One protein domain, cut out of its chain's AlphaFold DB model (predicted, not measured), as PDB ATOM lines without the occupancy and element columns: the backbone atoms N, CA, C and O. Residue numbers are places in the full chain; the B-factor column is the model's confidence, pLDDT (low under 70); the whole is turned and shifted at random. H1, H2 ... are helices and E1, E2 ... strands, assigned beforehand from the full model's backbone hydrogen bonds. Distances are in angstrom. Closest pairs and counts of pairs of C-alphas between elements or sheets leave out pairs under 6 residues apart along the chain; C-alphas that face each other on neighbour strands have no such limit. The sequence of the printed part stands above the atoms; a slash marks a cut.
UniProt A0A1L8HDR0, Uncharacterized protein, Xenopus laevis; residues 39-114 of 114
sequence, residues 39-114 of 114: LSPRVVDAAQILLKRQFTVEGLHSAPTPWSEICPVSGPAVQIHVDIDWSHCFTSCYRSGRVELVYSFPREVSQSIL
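AT A GLANCE: This is residues 39 to 114 of the 114 residues of an uncharacterized protein of Xenopus laevis (UniProt A0A1L8HDR0). A twisted sheet of four antiparallel strands in a row, E1 E2 E3 E4, has one helix, H1, running along its edge strand E1, with E4 at the far edge. A long stretch with no named element, residues 56 to 77, joins the helix to the sheet. The printed part has 76 residues, with one named helix and then four named strands; the class is mixed, with under half of the residues, 37, in named elements. The whole is compact, with a radius of gyration of the C-alphas of 11.7 A and spans of 30 by 30 by 21 A.

IN THESE COORDINATES: E2 is residues 89 to 95, 19.5 A long, and E3 is residues 98 to 104, 19.8 A. E1, residues 78 to 82, is 13.3 A long; E4, residues 107 to 109, ends with C-alpha 109 at (-168.300, 199.685, 202.926). H1, residues 41 to 55, is 20.9 A long and begins with C-alpha 41 at (-158.972, 193.399, 183.994).

HOW THE PARTS SIT: The strands form a meander, each the antiparallel neighbour of the one before, and each successive pair is a hairpin. N 81 and O 90 of E1 and E2 are 2.8 A apart, within hydrogen-bond range, as are N 102 and O 91 of E3 and E2, 2.8 A, and N 103 and O 108 of E3 and E4, 2.9 A. E4 is apart from E1 and E2. The sheet is strongly twisted, but only just, with C-alphas up to 4.4 A off its best plane. H1 is on the sheet over E1, at 6 degrees to it on the local plane; the closest C-alphas, of Pro 41 and Val 82, are 6.4 A apart. In H1 every O i to N i+4 pair is within hydrogen-bond range.

THE WHOLE: The C-alphas farthest apart, of Thr 56 and Pro 106, are 31.2 A apart. The printed part has no cut; the link from H1 to E1 is long. The mean pLDDT of the printed part is 75.5; residues 72, 74 to 76, 85 to 86 and 105 to 114 are under 70.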
ATOM      1  N   LEU A  39    -154.695 195.786 189.512       82.06
ATOM      2  CA  LEU A  39    -154.822 194.513 188.805       82.06
ATOM      3  C   LEU A  39    -155.368 194.760 187.401       82.06
ATOM      4  O   LEU A  39    -156.329 195.504 187.216       82.06
ATOM      5  N   SER A  40    -154.794 194.085 186.403       82.94
ATOM      6  CA  SER A  40    -155.340 194.170 185.052       82.94
ATOM      7  C   SER A  40    -156.726 193.507 184.991       82.94
ATOM      8  O   SER A  40    -156.938 192.473 185.639       82.94
ATOM      9  N   PRO A  41    -157.654 194.013 184.158       84.12
ATOM     10  CA  PRO A  41    -158.972 193.399 183.994       84.12
ATOM     11  C   PRO A  41    -158.914 191.907 183.638       84.12
ATOM     12  O   PRO A  41    -159.722 191.129 184.125       84.12
ATOM     13  N   ARG A  42    -157.899 191.475 182.870       87.75
ATOM     14  CA  ARG A  42    -157.706 190.057 182.507       87.75
ATOM     15  C   ARG A  42    -157.420 189.174 183.716       87.75
ATOM     16  O   ARG A  42    -157.906 188.052 183.781       87.75
ATOM     17  N   VAL A  43    -156.606 189.664 184.650       89.06
ATOM     18  CA  VAL A  43    -156.280 188.935 185.882       89.06
ATOM     19  C   VAL A  43    -157.521 188.813 186.759       89.06
ATOM     20  O   VAL A  43    -157.787 187.738 187.293       89.06
ATOM     21  N   VAL A  44    -158.308 189.886 186.861       89.25
ATOM     22  CA  VAL A  44    -159.562 189.872 187.619       89.25
ATOM     23  C   VAL A  44    -160.585 188.934 186.977       89.25
ATOM     24  O   VAL A  44    -161.141 188.085 187.669       89.25
ATOM     25  N   ASP A  45    -160.764 188.987 185.656       89.81
ATOM     26  CA  ASP A  45    -161.626 188.056 184.918       89.81
ATOM     27  C   ASP A  45    -161.222 186.597 185.140       89.81
ATOM     28  O   ASP A  45    -162.064 185.751 185.445       89.81
ATOM     29  N   ALA A  46    -159.926 186.299 185.046       90.44
ATOM     30  CA  ALA A  46    -159.404 184.964 185.298       90.44
ATOM     31  C   ALA A  46    -159.713 184.489 186.729       90.44
ATOM     32  O   ALA A  46    -160.153 183.352 186.915       90.44
ATOM     33  N   ALA A  47    -159.552 185.357 187.733       88.62
ATOM     34  CA  ALA A  47    -159.899 185.043 189.116       88.62
ATOM     35  C   ALA A  47    -161.402 184.757 189.279       88.62
ATOM     36  O   ALA A  47    -161.778 183.773 189.917       88.62
ATOM     37  N   GLN A  48    -162.270 185.551 188.652       87.81
ATOM     38  CA  GLN A  48    -163.718 185.342 188.709       87.81
ATOM     39  C   GLN A  48    -164.158 184.058 187.997       87.81
ATOM     40  O   GLN A  48    -165.031 183.352 188.498       87.81
ATOM     41  N   ILE A  49    -163.518 183.691 186.882       88.44
ATOM     42  CA  ILE A  49    -163.737 182.394 186.223       88.44
ATOM     43  C   ILE A  49    -163.392 181.244 187.175       88.44
ATOM     44  O   ILE A  49    -164.147 180.274 187.266       88.44
ATOM     45  N   LEU A  50    -162.274 181.343 187.901       87.94
ATOM     46  CA  LEU A  50    -161.881 180.331 188.882       87.94
ATOM     47  C   LEU A  50    -162.876 180.248 190.047       87.94
ATOM     48  O   LEU A  50    -163.287 179.146 190.406       87.94
ATOM     49  N   LEU A  51    -163.328 181.386 190.581       82.88
ATOM     50  CA  LEU A  51    -164.361 181.431 191.625       82.88
ATOM     51  C   LEU A  51    -165.676 180.808 191.144       82.88
ATOM     52  O   LEU A  51    -166.271 179.994 191.852       82.88
ATOM     53  N   LYS A  52    -166.090 181.116 189.909       82.44
ATOM     54  CA  LYS A  52    -167.276 180.529 189.280       82.44
ATOM     55  C   LYS A  52    -167.186 179.011 189.192       82.44
ATOM     56  O   LYS A  52    -168.142 178.322 189.538       82.44
ATOM     57  N   ARG A  53    -166.032 178.491 188.760       84.88
ATOM     58  CA  ARG A  53    -165.774 177.046 188.658       84.88
ATOM     59  C   ARG A  53    -165.753 176.361 190.025       84.88
ATOM     60  O   ARG A  53    -166.268 175.258 190.139       84.88
ATOM     61  N   GLN A  54    -165.173 177.003 191.039       83.62
ATOM     62  CA  GLN A  54    -165.014 176.420 192.373       83.62
ATOM     63  C   GLN A  54    -166.329 176.370 193.161       83.62
ATOM     64  O   GLN A  54    -166.581 175.398 193.869       83.62
ATOM     65  N   PHE A  55    -167.154 177.414 193.060       77.81
ATOM     66  CA  PHE A  55    -168.330 177.589 193.919       77.81
ATOM     67  C   PHE A  55    -169.672 177.444 193.191       77.81
ATOM     68  O   PHE A  55    -170.712 177.522 193.834       77.81
ATOM     69  N   THR A  56    -169.671 177.197 191.876       76.00
ATOM     70  CA  THR A  56    -170.890 177.088 191.046       76.00
ATOM     71  C   THR A  56    -171.810 178.308 191.196       76.00
ATOM     72  O   THR A  56    -173.022 178.187 191.339       76.00
ATOM     73  N   VAL A  57    -171.219 179.503 191.220       73.81
ATOM     74  CA  VAL A  57    -171.939 180.760 191.479       73.81
ATOM     75  C   VAL A  57    -172.494 181.360 190.184       73.81
ATOM     76  O   VAL A  57    -171.830 181.336 189.142       73.81
ATOM     77  N   GLU A  58    -173.703 181.918 190.232       70.69
ATOM     78  CA  GLU A  58    -174.285 182.673 189.116       70.69
ATOM     79  C   GLU A  58    -174.155 184.183 189.352       70.69
ATOM     80  O   GLU A  58    -173.968 184.643 190.476       70.69
ATOM     81  N   GLY A  59    -174.222 184.970 188.276       71.06
ATOM     82  CA  GLY A  59    -174.158 186.433 188.370       71.06
ATOM     83  C   GLY A  59    -172.756 187.027 188.536       71.06
ATOM     84  O   GLY A  59    -172.647 188.223 188.746       71.06
ATOM     85  N   LEU A  60    -171.672 186.246 188.421       78.25
ATOM     86  CA  LEU A  60    -170.334 186.827 188.234       78.25
ATOM     87  C   LEU A  60    -170.188 187.352 186.797       78.25
ATOM     88  O   LEU A  60    -170.240 186.564 185.845       78.25
ATOM     89  N   HIS A  61    -169.986 188.662 186.664       75.44
ATOM     90  CA  HIS A  61    -169.753 189.363 185.396       75.44
ATOM     91  C   HIS A  61    -168.269 189.666 185.175       75.44
ATOM     92  O   HIS A  61    -167.477 189.605 186.110       75.44
ATOM     93  N   SER A  62    -167.887 190.005 183.942       77.94
ATOM     94  CA  SER A  62    -166.526 190.459 183.639       77.94
ATOM     95  C   SER A  62    -166.147 191.710 184.446       77.94
ATOM     96  O   SER A  62    -166.982 192.555 184.746       77.94
ATOM     97  N   ALA A  63    -164.870 191.845 184.781       77.62
ATOM     98  CA  ALA A  63    -164.312 192.925 185.581       77.62
ATOM     99  C   ALA A  63    -164.632 194.343 185.056       77.62
ATOM    100  O   ALA A  63    -164.977 195.193 185.879       77.62
ATOM    101  N   PRO A  64    -164.564 194.638 183.736       74.19
ATOM    102  CA  PRO A  64    -165.026 195.912 183.199       74.19
ATOM    103  C   PRO A  64    -166.553 195.881 183.030       74.19
ATOM    104  O   PRO A  64    -167.059 195.717 181.923       74.19
ATOM    105  N   THR A  65    -167.284 196.020 184.133       70.69
ATOM    106  CA  THR A  65    -168.744 196.194 184.116       70.69
ATOM    107  C   THR A  65    -169.075 197.631 184.533       70.69
ATOM    108  O   THR A  65    -168.615 198.070 185.592       70.69
ATOM    109  N   PRO A  66    -169.842 198.397 183.733       72.38
ATOM    110  CA  PRO A  66    -170.338 199.707 184.145       72.38
ATOM    111  C   PRO A  66    -171.104 199.620 185.464       72.38
ATOM    112  O   PRO A  66    -171.823 198.654 185.707       72.38
ATOM    113  N   TRP A  67    -171.025 200.655 186.304       70.31
ATOM    114  CA  TRP A  67    -171.705 200.654 187.608       70.31
ATOM    115  C   TRP A  67    -173.219 200.433 187.491       70.31
ATOM    116  O   TRP A  67    -173.812 199.768 188.335       70.31
ATOM    117  N   SER A  68    -173.830 200.943 186.420       70.69
ATOM    118  CA  SER A  68    -175.251 200.766 186.102       70.69
ATOM    119  C   SER A  68    -175.651 199.324 185.779       70.69
ATOM    120  O   SER A  68    -176.839 199.019 185.760       70.69
ATOM    121  N   GLU A  69    -174.684 198.452 185.499       74.25
ATOM    122  CA  GLU A  69    -174.896 197.059 185.096       74.25
ATOM    123  C   GLU A  69    -174.472 196.065 186.190       74.25
ATOM    124  O   GLU A  69    -174.556 194.850 185.997       74.25
ATOM    125  N   ILE A  70    -174.037 196.557 187.358       72.31
ATOM    126  CA  ILE A  70    -173.680 195.703 188.492       72.31
ATOM    127  C   ILE A  70    -174.941 194.995 188.995       72.31
ATOM    128  O   ILE A  70    -175.860 195.616 189.529       72.31
ATOM    129  N   CYS A  71    -174.953 193.672 188.857       70.19
ATOM    130  CA  CYS A  71    -176.021 192.809 189.341       70.19
ATOM    131  C   CYS A  71    -175.604 192.103 190.646       70.19
ATOM    132  O   CYS A  71    -174.414 191.885 190.887       70.19
ATOM    133  N   PRO A  72    -176.563 191.730 191.511       69.31
ATOM    134  CA  PRO A  72    -176.276 190.906 192.679       69.31
ATOM    135  C   PRO A  72    -175.767 189.523 192.259       69.31
ATOM    136  O   PRO A  72    -176.386 188.843 191.440       69.31
ATOM    137  N   VAL A  73    -174.664 189.085 192.866       74.31
ATOM    138  CA  VAL A  73    -174.165 187.712 192.711       74.31
ATOM    139  C   VAL A  73    -175.014 186.780 193.574       74.31
ATOM    140  O   VAL A  73    -175.279 187.091 194.738       74.31
ATOM    141  N   SER A  74    -175.447 185.642 193.031       68.81
ATOM    142  CA  SER A  74    -176.220 184.663 193.797       68.81
ATOM    143  C   SER A  74    -175.292 183.721 194.583       68.81
ATOM    144  O   SER A  74    -174.275 183.240 194.079       68.81
ATOM    145  N   GLY A  75    -175.643 183.448 195.846       65.69
ATOM    146  CA  GLY A  75    -174.870 182.569 196.737       65.69
ATOM    147  C   GLY A  75    -173.750 183.272 197.527       65.69
ATOM    148  O   GLY A  75    -173.702 184.500 197.574       65.69
ATOM    149  N   PRO A  76    -172.859 182.516 198.205       65.19
ATOM    150  CA  PRO A  76    -171.755 183.055 199.009       65.19
ATOM    151  C   PRO A  76    -170.602 183.512 198.105       65.19
ATOM    152  O   PRO A  76    -169.517 182.931 198.097       65.19
ATOM    153  N   ALA A  77    -170.866 184.524 197.292       71.25
ATOM    154  CA  ALA A  77    -169.989 184.945 196.220       71.25
ATOM    155  C   ALA A  77    -169.720 186.446 196.277       71.25
ATOM    156  O   ALA A  77    -170.532 187.239 196.755       71.25
ATOM    157  N   VAL A  78    -168.550 186.816 195.773       80.94
ATOM    158  CA  VAL A  78    -168.076 188.192 195.711       80.94
ATOM    159  C   VAL A  78    -167.680 188.470 194.266       80.94
ATOM    160  O   VAL A  78    -166.898 187.709 193.697       80.94
ATOM    161  N   GLN A  79    -168.216 189.536 193.677       86.00
ATOM    162  CA  GLN A  79    -167.773 190.041 192.379       86.00
ATOM    163  C   GLN A  79    -166.646 191.043 192.596       86.00
ATOM    164  O   GLN A  79    -166.707 191.862 193.513       86.00
ATOM    165  N   ILE A  80    -165.614 190.967 191.762       86.31
ATOM    166  CA  ILE A  80    -164.459 191.858 191.806       86.31
ATOM    167  C   ILE A  80    -164.548 192.780 190.596       86.31
ATOM    168  O   ILE A  80    -164.630 192.329 189.456       86.31
ATOM    169  N   HIS A  81    -164.506 194.077 190.854       84.06
ATOM    170  CA  HIS A  81    -164.598 195.129 189.855       84.06
ATOM    171  C   HIS A  81    -163.253 195.821 189.724       84.06
ATOM    172  O   HIS A  81    -162.489 195.904 190.690       84.06
ATOM    173  N   VAL A  82    -162.989 196.347 188.536       81.00
ATOM    174  CA  VAL A  82    -161.844 197.215 188.263       81.00
ATOM    175  C   VAL A  82    -162.402 198.567 187.830       81.00
ATOM    176  O   VAL A  82    -163.315 198.617 187.005       81.00
ATOM    177  N   ASP A  83    -161.905 199.652 188.420       74.38
ATOM    178  CA  ASP A  83    -162.287 201.011 188.030       74.38
ATOM    179  C   ASP A  83    -161.862 201.338 186.587       74.38
ATOM    180  O   ASP A  83    -161.115 200.598 185.950       74.38
ATOM    181  N   ILE A  84    -162.358 202.450 186.039       70.06
ATOM    182  CA  ILE A  84    -162.101 202.809 184.635       70.06
ATOM    183  C   ILE A  84    -160.614 203.065 184.348       70.06
ATOM    184  O   ILE A  84    -160.149 202.794 183.241       70.06
ATOM    185  N   ASP A  85    -159.874 203.513 185.363       69.88
ATOM    186  CA  ASP A  85    -158.445 203.819 185.294       69.88
ATOM    187  C   ASP A  85    -157.552 202.599 185.593       69.88
ATOM    188  O   ASP A  85    -156.324 202.701 185.579       69.88
ATOM    189  N   TRP A  86    -158.154 201.436 185.867       69.44
ATOM    190  CA  TRP A  86    -157.489 200.186 186.268       69.44
ATOM    191  C   TRP A  86    -156.514 200.339 187.438       69.44
ATOM    192  O   TRP A  86    -155.558 199.574 187.587       69.44
ATOM    193  N   SER A  87    -156.759 201.346 188.264       70.81
ATOM    194  CA  SER A  87    -155.929 201.748 189.388       70.81
ATOM    195  C   SER A  87    -156.442 201.166 190.703       70.81
ATOM    196  O   SER A  87    -155.660 200.928 191.626       70.81
ATOM    197  N   HIS A  88    -157.735 200.835 190.757       76.75
ATOM    198  CA  HIS A  88    -158.396 200.343 191.952       76.75
ATOM    199  C   HIS A  88    -159.317 199.162 191.657       76.75
ATOM    200  O   HIS A  88    -160.078 199.137 190.690       76.75
ATOM    201  N   CYS A  89    -159.279 198.185 192.563       82.38
ATOM    202  CA  CYS A  89    -160.274 197.129 192.623       82.38
ATOM    203  C   CYS A  89    -161.195 197.353 193.816       82.38
ATOM    204  O   CYS A  89    -160.750 197.729 194.906       82.38
ATOM    205  N   PHE A  90    -162.467 197.051 193.622       82.69
ATOM    206  CA  PHE A  90    -163.460 196.993 194.685       82.69
ATOM    207  C   PHE A  90    -164.293 195.738 194.508       82.69
ATOM    208  O   PHE A  90    -164.282 195.118 193.445       82.69
ATOM    209  N   THR A  91    -164.995 195.331 195.553       85.88
ATOM    210  CA  THR A  91    -165.804 194.119 195.493       85.88
ATOM    211  C   THR A  91    -167.254 194.396 195.810       85.88
ATOM    212  O   THR A  91    -167.533 195.234 196.661       85.88
ATOM    213  N   SER A  92    -168.168 193.655 195.191       83.25
ATOM    214  CA  SER A  92    -169.576 193.643 195.571       83.25
ATOM    215  C   SER A  92    -170.009 192.265 196.056       83.25
ATOM    216  O   SER A  92    -169.509 191.242 195.585       83.25
ATOM    217  N   CYS A  93    -170.951 192.221 196.991       81.56
ATOM    218  CA  CYS A  93    -171.621 190.984 197.384       81.56
ATOM    219  C   CYS A  93    -173.097 191.237 197.688       81.56
ATOM    220  O   CYS A  93    -173.491 192.350 198.040       81.56
ATOM    221  N   TYR A  94    -173.920 190.200 197.541       78.94
ATOM    222  CA  TYR A  94    -175.313 190.257 197.958       78.94
ATOM    223  C   TYR A  94    -175.438 189.797 199.410       78.94
ATOM    224  O   TYR A  94    -175.081 188.668 199.754       78.94
ATOM    225  N   ARG A  95    -175.956 190.667 200.275       76.38
ATOM    226  CA  ARG A  95    -176.131 190.394 201.700       76.38
ATOM    227  C   ARG A  95    -177.413 191.036 202.206       76.38
ATOM    228  O   ARG A  95    -177.717 192.179 201.886       76.38
ATOM    229  N   SER A  96    -178.174 190.294 203.011       78.62
ATOM    230  CA  SER A  96    -179.370 190.809 203.699       78.62
ATOM    231  C   SER A  96    -180.373 191.523 202.778       78.62
ATOM    232  O   SER A  96    -180.977 192.523 203.162       78.62
ATOM    233  N   GLY A  97    -180.549 191.022 201.553       77.00
ATOM    234  CA  GLY A  97    -181.487 191.598 200.594       77.00
ATOM    235  C   GLY A  97    -180.922 192.706 199.698       77.00
ATOM    236  O   GLY A  97    -181.685 193.262 198.916       77.00
ATOM    237  N   ARG A  98    -179.631 193.055 199.808       77.38
ATOM    238  CA  ARG A  98    -179.026 194.242 199.170       77.38
ATOM    239  C   ARG A  98    -177.651 193.943 198.578       77.38
ATOM    240  O   ARG A  98    -177.025 192.955 198.958       77.38
ATOM    241  N   VAL A  99    -177.165 194.810 197.687       78.31
ATOM    242  CA  VAL A  99    -175.774 194.767 197.212       78.31
ATOM    243  C   VAL A  99    -174.914 195.705 198.061       78.31
ATOM    244  O   VAL A  99    -175.161 196.908 198.158       78.31
ATOM    245  N   GLU A 100    -173.893 195.141 198.696       82.00
ATOM    246  CA  GLU A 100    -172.885 195.881 199.453       82.00
ATOM    247  C   GLU A 100    -171.622 196.016 198.598       82.00
ATOM    248  O   GLU A 100    -171.172 195.033 198.008       82.00
ATOM    249  N   LEU A 101    -171.044 197.223 198.533       81.25
ATOM    250  CA  LEU A 101    -169.719 197.444 197.946       81.25
ATOM    251  C   LEU A 101    -168.676 197.580 199.050       81.25
ATOM    252  O   LEU A 101    -168.905 198.291 200.025       81.25
ATOM    253  N   VAL A 102    -167.519 196.953 198.867       80.88
ATOM    254  CA  VAL A 102    -166.385 197.003 199.792       80.88
ATOM    255  C   VAL A 102    -165.155 197.525 199.057       80.88
ATOM    256  O   VAL A 102    -164.738 196.964 198.039       80.88
ATOM    257  N   TYR A 103    -164.559 198.576 199.616       77.12
ATOM    258  CA  TYR A 103    -163.341 199.214 199.134       77.12
ATOM    259  C   TYR A 103    -162.196 198.995 200.123       77.12
ATOM    260  O   TYR A 103    -162.386 198.949 201.341       77.12
ATOM    261  N   SER A 104    -160.980 198.846 199.598       70.94
ATOM    262  CA  SER A 104    -159.780 198.674 200.424       70.94
ATOM    263  C   SER A 104    -159.122 200.001 200.816       70.94
ATOM    264  O   SER A 104    -158.404 200.032 201.819       70.94
ATOM    265  N   PHE A 105    -159.378 201.091 200.077       61.03
ATOM    266  CA  PHE A 105    -158.799 202.405 200.351       61.03
ATOM    267  C   PHE A 105    -159.669 203.580 199.840       61.03
ATOM    268  O   PHE A 105    -159.870 203.678 198.631       61.03
ATOM    269  N   PRO A 106    -160.135 204.485 200.728       55.78
ATOM    270  CA  PRO A 106    -160.253 204.269 202.173       55.78
ATOM    271  C   PRO A 106    -161.057 202.987 202.450       55.78
ATOM    272  O   PRO A 106    -161.841 202.541 201.613       55.78
ATOM    273  N   ARG A 107    -160.809 202.328 203.590       57.34
ATOM    274  CA  ARG A 107    -161.569 201.126 203.962       57.34
ATOM    275  C   ARG A 107    -163.006 201.541 204.253       57.34
ATOM    276  O   ARG A 107    -163.332 201.908 205.378       57.34
ATOM    277  N   GLU A 108    -163.842 201.462 203.235       60.19
ATOM    278  CA  GLU A 108    -165.232 201.874 203.282       60.19
ATOM    279  C   GLU A 108    -166.105 200.754 202.727       60.19
ATOM    280  O   GLU A 108    -165.807 200.140 201.700       60.19
ATOM    281  N   VAL A 109    -167.186 200.469 203.447       59.34
ATOM    282  CA  VAL A 109    -168.300 199.685 202.926       59.34
ATOM    283  C   VAL A 109    -169.366 200.703 202.555       59.34
ATOM    284  O   VAL A 109    -169.795 201.472 203.416       59.34
ATOM    285  N   SER A 110    -169.743 200.755 201.278       60.84
ATOM    286  CA  SER A 110    -170.740 201.717 200.803       60.84
ATOM    287  C   SER A 110    -172.065 201.524 201.545       60.84
ATOM    288  O   SER A 110    -172.467 200.393 201.836       60.84
ATOM    289  N   GLN A 111    -172.770 202.624 201.820       54.41
ATOM    290  CA  GLN A 111    -174.175 202.553 202.210       54.41
ATOM    291  C   GLN A 111    -174.956 202.049 200.991       54.41
ATOM    292  O   GLN A 111    -175.117 202.799 200.041       54.41
ATOM    293  N   SER A 112    -175.331 200.765 201.020       52.34
ATOM    294  CA  SER A 112    -176.175 200.010 200.072       52.34
ATOM    295  C   SER A 112    -176.443 200.664 198.712       52.34
ATOM    296  O   SER A 112    -177.139 201.672 198.623       52.34
ATOM    297  N   ILE A 113    -176.007 200.011 197.636       53.38
ATOM    298  CA  ILE A 113    -176.475 200.353 196.290       53.38
ATOM    299  C   ILE A 113    -177.555 199.332 195.936       53.38
ATOM    300  O   ILE A 113    -177.280 198.134 196.008       53.38
ATOM    301  N   LEU A 114    -178.740 199.830 195.558       49.38
ATOM    302  CA  LEU A 114    -180.016 199.120 195.321       49.38
ATOM    303  C   LEU A 114    -180.934 199.007 196.549       49.38
ATOM    304  O   LEU A 114    -180.537 198.407 197.575       49.38
TER     305      LEU A 114